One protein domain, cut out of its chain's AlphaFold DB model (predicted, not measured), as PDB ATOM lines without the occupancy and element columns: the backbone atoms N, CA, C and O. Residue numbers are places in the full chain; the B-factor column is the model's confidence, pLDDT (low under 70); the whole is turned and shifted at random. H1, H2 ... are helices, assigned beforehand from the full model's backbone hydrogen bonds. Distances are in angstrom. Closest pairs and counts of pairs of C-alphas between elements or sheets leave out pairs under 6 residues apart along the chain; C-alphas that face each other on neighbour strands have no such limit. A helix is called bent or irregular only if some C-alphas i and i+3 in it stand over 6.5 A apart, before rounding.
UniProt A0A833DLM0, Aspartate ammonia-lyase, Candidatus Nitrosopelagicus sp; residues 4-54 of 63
ATOM      1  N   GLU A   4     114.828   2.456 197.416       74.44
ATOM      2  CA  GLU A   4     114.134   3.603 196.816       74.44
ATOM      3  C   GLU A   4     113.292   3.190 195.605       74.44
ATOM      4  O   GLU A   4     112.135   3.590 195.469       74.44
ATOM      5  N   LYS A   5     113.835   2.309 194.759       73.44
ATOM      6  CA  LYS A   5     113.131   1.791 193.582       73.44
ATOM      7  C   LYS A   5     111.966   0.883 193.984       73.44
ATOM      8  O   LYS A   5     110.908   0.942 193.367       73.44
ATOM      9  N   LEU A   6     112.135   0.089 195.047       73.88
ATOM     10  CA  LEU A   6     111.040  -0.698 195.621       73.88
ATOM     11  C   LEU A   6     109.938   0.190 196.208       73.88
ATOM     12  O   LEU A   6     108.772  -0.054 195.915       73.88
ATOM     13  N   GLN A   7     110.287   1.229 196.976       74.88
ATOM     14  CA  GLN A   7     109.289   2.157 197.516       74.88
ATOM     15  C   GLN A   7     108.523   2.857 196.398       74.88
ATOM     16  O   GLN A   7     107.299   2.851 196.417       74.88
ATOM     17  N   SER A   8     109.209   3.356 195.367       75.88
ATOM     18  CA  SER A   8     108.537   3.995 194.231       75.88
ATOM     19  C   SER A   8     107.566   3.048 193.511       75.88
ATOM     20  O   SER A   8     106.484   3.466 193.105       75.88
ATOM     21  N   ASN A   9     107.907   1.760 193.394       76.44
ATOM     22  CA  ASN A   9     107.020   0.759 192.797       76.44
ATOM     23  C   ASN A   9     105.803   0.448 193.683       76.44
ATOM     24  O   ASN A   9     104.693   0.331 193.170       76.44
ATOM     25  N   ILE A  10     105.992   0.342 195.003       77.62
ATOM     26  CA  ILE A  10     104.895   0.138 195.965       77.62
ATOM     27  C   ILE A  10     103.961   1.347 195.974       77.62
ATOM     28  O   ILE A  10     102.744   1.189 195.955       77.62
ATOM     29  N   GLU A  11     104.516   2.553 195.925       76.31
ATOM     30  CA  GLU A  11     103.748   3.796 195.874       76.31
ATOM     31  C   GLU A  11     102.967   3.963 194.560       76.31
ATOM     32  O   GLU A  11     102.046   4.772 194.499       76.31
ATOM     33  N   LYS A  12     103.286   3.182 193.520       75.38
ATOM     34  CA  LYS A  12     102.519   3.084 192.266       75.38
ATOM     35  C   LYS A  12     101.573   1.880 192.227       75.38
ATOM     36  O   LYS A  12     100.849   1.710 191.250       75.38
ATOM     37  N   SER A  13     101.570   1.042 193.263       79.62
ATOM     38  CA  SER A  13     100.717  -0.142 193.353       79.62
ATOM     39  C   SER A  13      99.342   0.207 193.936       79.62
ATOM     40  O   SER A  13      99.272   1.012 194.864       79.62
ATOM     41  N   PRO A  14      98.246  -0.435 193.488       77.81
ATOM     42  CA  PRO A  14      96.902  -0.224 194.040       77.81
ATOM     43  C   PRO A  14      96.795  -0.448 195.556       77.81
ATOM     44  O   PRO A  14      95.916   0.120 196.200       77.81
ATOM     45  N   VAL A  15      97.701  -1.241 196.142       84.12
ATOM     46  CA  VAL A  15      97.743  -1.546 197.586       84.12
ATOM     47  C   VAL A  15      97.820  -0.278 198.443       84.12
ATOM     48  O   VAL A  15      97.263  -0.233 199.541       84.12
ATOM     49  N   ILE A  16      98.445   0.784 197.930       81.94
ATOM     50  CA  ILE A  16      98.590   2.053 198.648       81.94
ATOM     51  C   ILE A  16      97.243   2.717 198.962       81.94
ATOM     52  O   ILE A  16      97.093   3.358 200.002       81.94
ATOM     53  N   VAL A  17      96.234   2.511 198.109       84.62
ATOM     54  CA  VAL A  17      94.877   3.045 198.294       84.62
ATOM     55  C   VAL A  17      94.242   2.453 199.547       84.62
ATOM     56  O   VAL A  17      93.626   3.177 200.326       84.62
ATOM     57  N   THR A  18      94.444   1.156 199.779       86.12
ATOM     58  CA  THR A  18      93.918   0.445 200.948       86.12
ATOM     59  C   THR A  18      94.569   0.926 202.242       86.12
ATOM     60  O   THR A  18      93.885   1.074 203.251       86.12
ATOM     61  N   LEU A  19      95.870   1.234 202.214       86.06
ATOM     62  CA  LEU A  19      96.594   1.782 203.369       86.06
ATOM     63  C   LEU A  19      96.159   3.215 203.712       86.06
ATOM     64  O   LEU A  19      96.159   3.607 204.878       86.06
ATOM     65  N   LEU A  20      95.778   4.000 202.702       86.12
ATOM     66  CA  LEU A  20      95.376   5.399 202.861       86.12
ATOM     67  C   LEU A  20      93.894   5.568 203.204       86.12
ATOM     68  O   LEU A  20      93.536   6.519 203.906       86.12
ATOM     69  N   ALA A  21      93.033   4.647 202.764       89.62
ATOM     70  CA  ALA A  21      91.587   4.749 202.943       89.62
ATOM     71  C   ALA A  21      91.145   5.006 204.402       89.62
ATOM     72  O   ALA A  21      90.287   5.868 204.588       89.62
ATOM     73  N   PRO A  22      91.743   4.396 205.448       88.38
ATOM     74  CA  PRO A  22      91.385   4.683 206.842       88.38
ATOM     75  C   PRO A  22      91.764   6.089 207.330       88.38
ATOM     76  O   PRO A  22      91.264   6.532 208.361       88.38
ATOM     77  N   LYS A  23      92.685   6.784 206.649       88.25
ATOM     78  CA  LYS A  23      93.183   8.107 207.061       88.25
ATOM     79  C   LYS A  23      92.539   9.250 206.294       88.25
ATOM     80  O   LYS A  23      92.256  10.285 206.886       88.25
ATOM     81  N   ILE A  24      92.325   9.071 204.993       88.69
ATOM     82  CA  ILE A  24      91.840  10.140 204.106       88.69
ATOM     83  C   ILE A  24      90.542   9.774 203.371       88.69
ATOM     84  O   ILE A  24      90.003  10.602 202.641       88.69
ATOM     85  N   GLY A  25      90.024   8.560 203.571       89.69
ATOM     86  CA  GLY A  25      88.839   8.036 202.897       89.69
ATOM     87  C   GLY A  25      89.161   7.331 201.576       89.69
ATOM     88  O   GLY A  25      90.141   7.645 200.893       89.69
ATOM     89  N   TYR A  26      88.311   6.374 201.198       89.38
ATOM     90  CA  TYR A  26      88.478   5.581 199.976       89.38
ATOM     91  C   TYR A  26      88.457   6.444 198.706       89.38
ATOM     92  O   TYR A  26      89.350   6.319 197.874       89.38
ATOM     93  N   GLN A  27      87.493   7.367 198.582       90.44
ATOM     94  CA  GLN A  27      87.372   8.242 197.406       90.44
ATOM     95  C   GLN A  27      88.641   9.069 197.168       90.44
ATOM     96  O   GLN A  27      89.225   8.986 196.090       90.44
ATOM     97  N   LYS A  28      89.127   9.789 198.190       90.81
ATOM     98  CA  LYS A  28      90.357  10.592 198.070       90.81
ATOM     99  C   LYS A  28      91.581   9.730 197.767       90.81
ATOM    100  O   LYS A  28      92.432  10.127 196.978       90.81
ATOM    101  N   SER A  29      91.662   8.541 198.362       90.25
ATOM    102  CA  SER A  29      92.752   7.595 198.093       90.25
ATOM    103  C   SER A  29      92.737   7.112 196.638       90.25
ATOM    104  O   SER A  29      93.782   7.053 195.992       90.25
ATOM    105  N   ALA A  30      91.555   6.820 196.088       90.56
ATOM    106  CA  ALA A  30      91.392   6.417 194.695       90.56
ATOM    107  C   ALA A  30      91.688   7.564 193.711       90.56
ATOM    108  O   ALA A  30      92.283   7.334 192.657       90.56
ATOM    109  N   GLU A  31      91.308   8.798 194.045       91.88
ATOM    110  CA  GLU A  31      91.648   9.992 193.259       91.88
ATOM    111  C   GLU A  31      93.157  10.218 193.194       91.88
ATOM    112  O   GLU A  31      93.702  10.385 192.102       91.88
ATOM    113  N   LEU A  32      93.841  10.141 194.339       90.81
ATOM    114  CA  LEU A  32      95.298  10.240 194.411       90.81
ATOM    115  C   LEU A  32      95.986   9.180 193.553       90.81
ATOM    116  O   LEU A  32      96.944   9.495 192.857       90.81
ATOM    117  N   PHE A  33      95.478   7.946 193.560       89.88
ATOM    118  CA  PHE A  33      95.997   6.871 192.718       89.88
ATOM    119  C   PHE A  33      95.816   7.136 191.228       89.88
ATOM    120  O   PHE A  33      96.736   6.960 190.433       89.88
ATOM    121  N   LYS A  34      94.652   7.634 190.816       90.94
ATOM    122  CA  LYS A  34      94.459   8.041 189.418       90.94
ATOM    123  C   LYS A  34      95.384   9.199 189.040       90.94
ATOM    124  O   LYS A  34      95.893   9.234 187.922       90.94
ATOM    125  N   GLU A  35      95.610  10.141 189.948       91.31
ATOM    126  CA  GLU A  35      96.500  11.279 189.726       91.31
ATOM    127  C   GLU A  35      97.976  10.864 189.668       91.31
ATOM    128  O   GLU A  35      98.704  11.370 188.813       91.31
ATOM    129  N   SER A  36      98.419   9.900 190.483       90.19
ATOM    130  CA  SER A  36      99.788   9.368 190.428       90.19
ATOM    131  C   SER A  36     100.064   8.682 189.094       90.19
ATOM    132  O   SER A  36     101.118   8.889 188.499       90.19
ATOM    133  N   LEU A  37      99.088   7.931 188.570       88.44
ATOM    134  CA  LEU A  37      99.189   7.306 187.248       88.44
ATOM    135  C   LEU A  37      99.257   8.340 186.117       88.44
ATOM    136  O   LEU A  37     100.042   8.173 185.189       88.44
ATOM    137  N   LYS A  38      98.465   9.416 186.195       90.88
ATOM    138  CA  LYS A  38      98.443  10.475 185.169       90.88
ATOM    139  C   LYS A  38      99.689  11.356 185.184       90.88
ATOM    140  O   LYS A  38     100.158  11.769 184.133       90.88
ATOM    141  N   THR A  39     100.185  11.694 186.371       89.19
ATOM    142  CA  THR A  39     101.275  12.668 186.542       89.19
ATOM    143  C   THR A  39     102.651  12.018 186.645       89.19
ATOM    144  O   THR A  39     103.658  12.715 186.566       89.19
ATOM    145  N   GLY A  40     102.709  10.705 186.883       87.56
ATOM    146  CA  GLY A  40     103.940   9.981 187.200       87.56
ATOM    147  C   GLY A  40     104.491  10.266 188.602       87.56
ATOM    148  O   GLY A  40     105.469   9.627 188.998       87.56
ATOM    149  N   LYS A  41     103.869  11.188 189.350       88.75
ATOM    150  CA  LYS A  41     104.232  11.514 190.732       88.75
ATOM    151  C   LYS A  41     103.863  10.372 191.657       88.75
ATOM    152  O   LYS A  41     102.919   9.626 191.417       88.75
ATOM    153  N   THR A  42     104.601  10.255 192.742       88.31
ATOM    154  CA  THR A  42     104.314   9.282 193.787       88.31
ATOM    155  C   THR A  42     103.134   9.718 194.648       88.31
ATOM    156  O   THR A  42     102.823  10.904 194.787       88.31
ATOM    157  N   ILE A  43     102.479   8.753 195.286       87.94
ATOM    158  CA  ILE A  43     101.377   9.044 196.204       87.94
ATOM    159  C   ILE A  43     101.858   9.871 197.397       87.94
ATOM    160  O   ILE A  43     101.147  10.782 197.819       87.94
ATOM    161  N   ARG A  44     103.079   9.629 197.897       87.62
ATOM    162  CA  ARG A  44     103.684  10.433 198.967       87.62
ATOM    163  C   ARG A  44     103.741  11.914 198.587       87.62
ATOM    164  O   ARG A  44     103.317  12.758 199.375       87.62
ATOM    165  N   GLU A  45     104.211  12.234 197.383       89.06
ATOM    166  CA  GLU A  45     104.279  13.619 196.895       89.06
ATOM    167  C   GLU A  45     102.895  14.261 196.800       89.06
ATOM    168  O   GLU A  45     102.705  15.392 197.248       89.06
ATOM    169  N   LEU A  46     101.914  13.543 196.249       90.81
ATOM    170  CA  LEU A  46     100.558  14.063 196.071       90.81
ATOM    171  C   LEU A  46      99.851  14.306 197.410       90.81
ATOM    172  O   LEU A  46      99.208  15.340 197.590       90.81
ATOM    173  N   VAL A  47     100.005  13.391 198.367       90.50
ATOM    174  CA  VAL A  47      99.413  13.493 199.709       90.50
ATOM    175  C   VAL A  47     100.000  14.673 200.489       90.50
ATOM    176  O   VAL A  47      99.248  15.413 201.130       90.50
ATOM    177  N   ILE A  48     101.319  14.879 200.409       89.31
ATOM    178  CA  ILE A  48     102.001  16.007 201.061       89.31
ATOM    179  C   ILE A  48     101.627  17.326 200.374       89.31
ATOM    180  O   ILE A  48     101.280  18.290 201.054       89.31
ATOM    181  N   SER A  49     101.639  17.363 199.037       90.31
ATOM    182  CA  SER A  49     101.295  18.552 198.244       90.31
ATOM    183  C   SER A  49      99.871  19.037 198.529       90.31
ATOM    184  O   SER A  49      99.638  20.223 198.763       90.31
ATOM    185  N   LYS A  50      98.915  18.105 198.620       89.94
ATOM    186  CA  LYS A  50      97.515  18.403 198.952       89.94
ATOM    187  C   LYS A  50      97.267  18.592 200.454       89.94
ATOM    188  O   LYS A  50      96.115  18.741 200.854       89.94
ATOM    189  N   LYS A  51      98.317  18.570 201.289       89.12
ATOM    190  CA  LYS A  51      98.249  18.675 202.759       89.12
ATOM    191  C   LYS A  51      97.272  17.678 203.398       89.12
ATOM    192  O   LYS A  51      96.695  17.950 204.445       89.12
ATOM    193  N   LEU A  52      97.086  16.520 202.765       88.44
ATOM    194  CA  LEU A  52      96.185  15.475 203.251       88.44
ATOM    195  C   LEU A  52      96.820  14.697 204.403       88.44
ATOM    196  O   LEU A  52      96.121  14.272 205.317       88.44
ATOM    197  N   MET A  53      98.142  14.517 204.361       87.81
ATOM    198  CA  MET A  53      98.917  13.931 205.451       87.81
ATOM    199  C   MET A  53     100.313  14.548 205.499       87.81
ATOM    200  O   MET A  53     100.835  15.067 204.511       87.81
ATOM    201  N   THR A  54     100.943  14.458 206.662       88.38
ATOM    202  CA  THR A  54     102.343  14.845 206.843       88.38
ATOM    203  C   THR A  54     103.285  13.739 206.371       88.38
ATOM    204  O   THR A  54     102.935  12.557 206.389       88.38
TER     205      THR A  54
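AT A GLANCE: This is residues 4 to 54 of the 63 residues of the protein "Aspartate ammonia-lyase" of Candidatus Nitrosopelagicus sp (UniProt A0A833DLM0). The two longer helices, H2 and H3, pack on each other at a steep angle and run opposite ways, and the short helix H4 starts at residues 32 to 36 of H3 and runs away from there about perpendicular to H3; its first residue, Ile 43, is the one that comes closest to each of the other three helices. H1 touches no helix and lies at one end of the longest axis, near H4. The printed part has 51 residues with four named helices, in the order H1, H2, H3, H4, and no named strand; the class is all helix. It is compact, with a radius of gyration of the C-alphas of 9.8 A and spans of 26 by 20 by 20 A.

HOW THE PARTS SIT: H3, residues 26 to 39, touches H2, residues 15 to 24; their closest C-alphas, those of Val 17 and Ser 29, are 5.0 A apart. They run opposite ways at a steep tilt of 51 degrees. With residues 32 to 36 alone, H3 touches H4, residues 43 to 49, about perpendicular at 83 degrees; the closest C-alphas, those of Ser 36 and Ile 43, are 6.0 A apart. H1, residues 4 to 11, is close to H4 but not clearly touching, with the closest C-alphas, those of Glu 11 and Ile 43, 5.8 A apart. H1 and H3 are apart. Every O i to N i+4 pair is within hydrogen-bond range in H1, H3 and H4, and 4 of 6 are in H2.

IN THESE COORDINATES: H3 is 19.9 A long from first to last C-alpha, H2 14.6 A, H1 10.4 A and H4 9.7 A. C-alpha 4 begins H1 at (114.134, 3.603, 196.816), and C-alpha 49 ends H4 at (101.295, 18.552, 198.244). H2 is only just irregular: C-alphas 19 and 22 are 6.9 A apart.

THE WHOLE: The two C-alphas farthest apart, those of Glu 4 and Gln 27, are 27.2 A apart. The printed part has no cut, and the three links between helices are tight. The mean pLDDT of the printed part is 86.0, that of H1 is 75, and no printed residue is under 70.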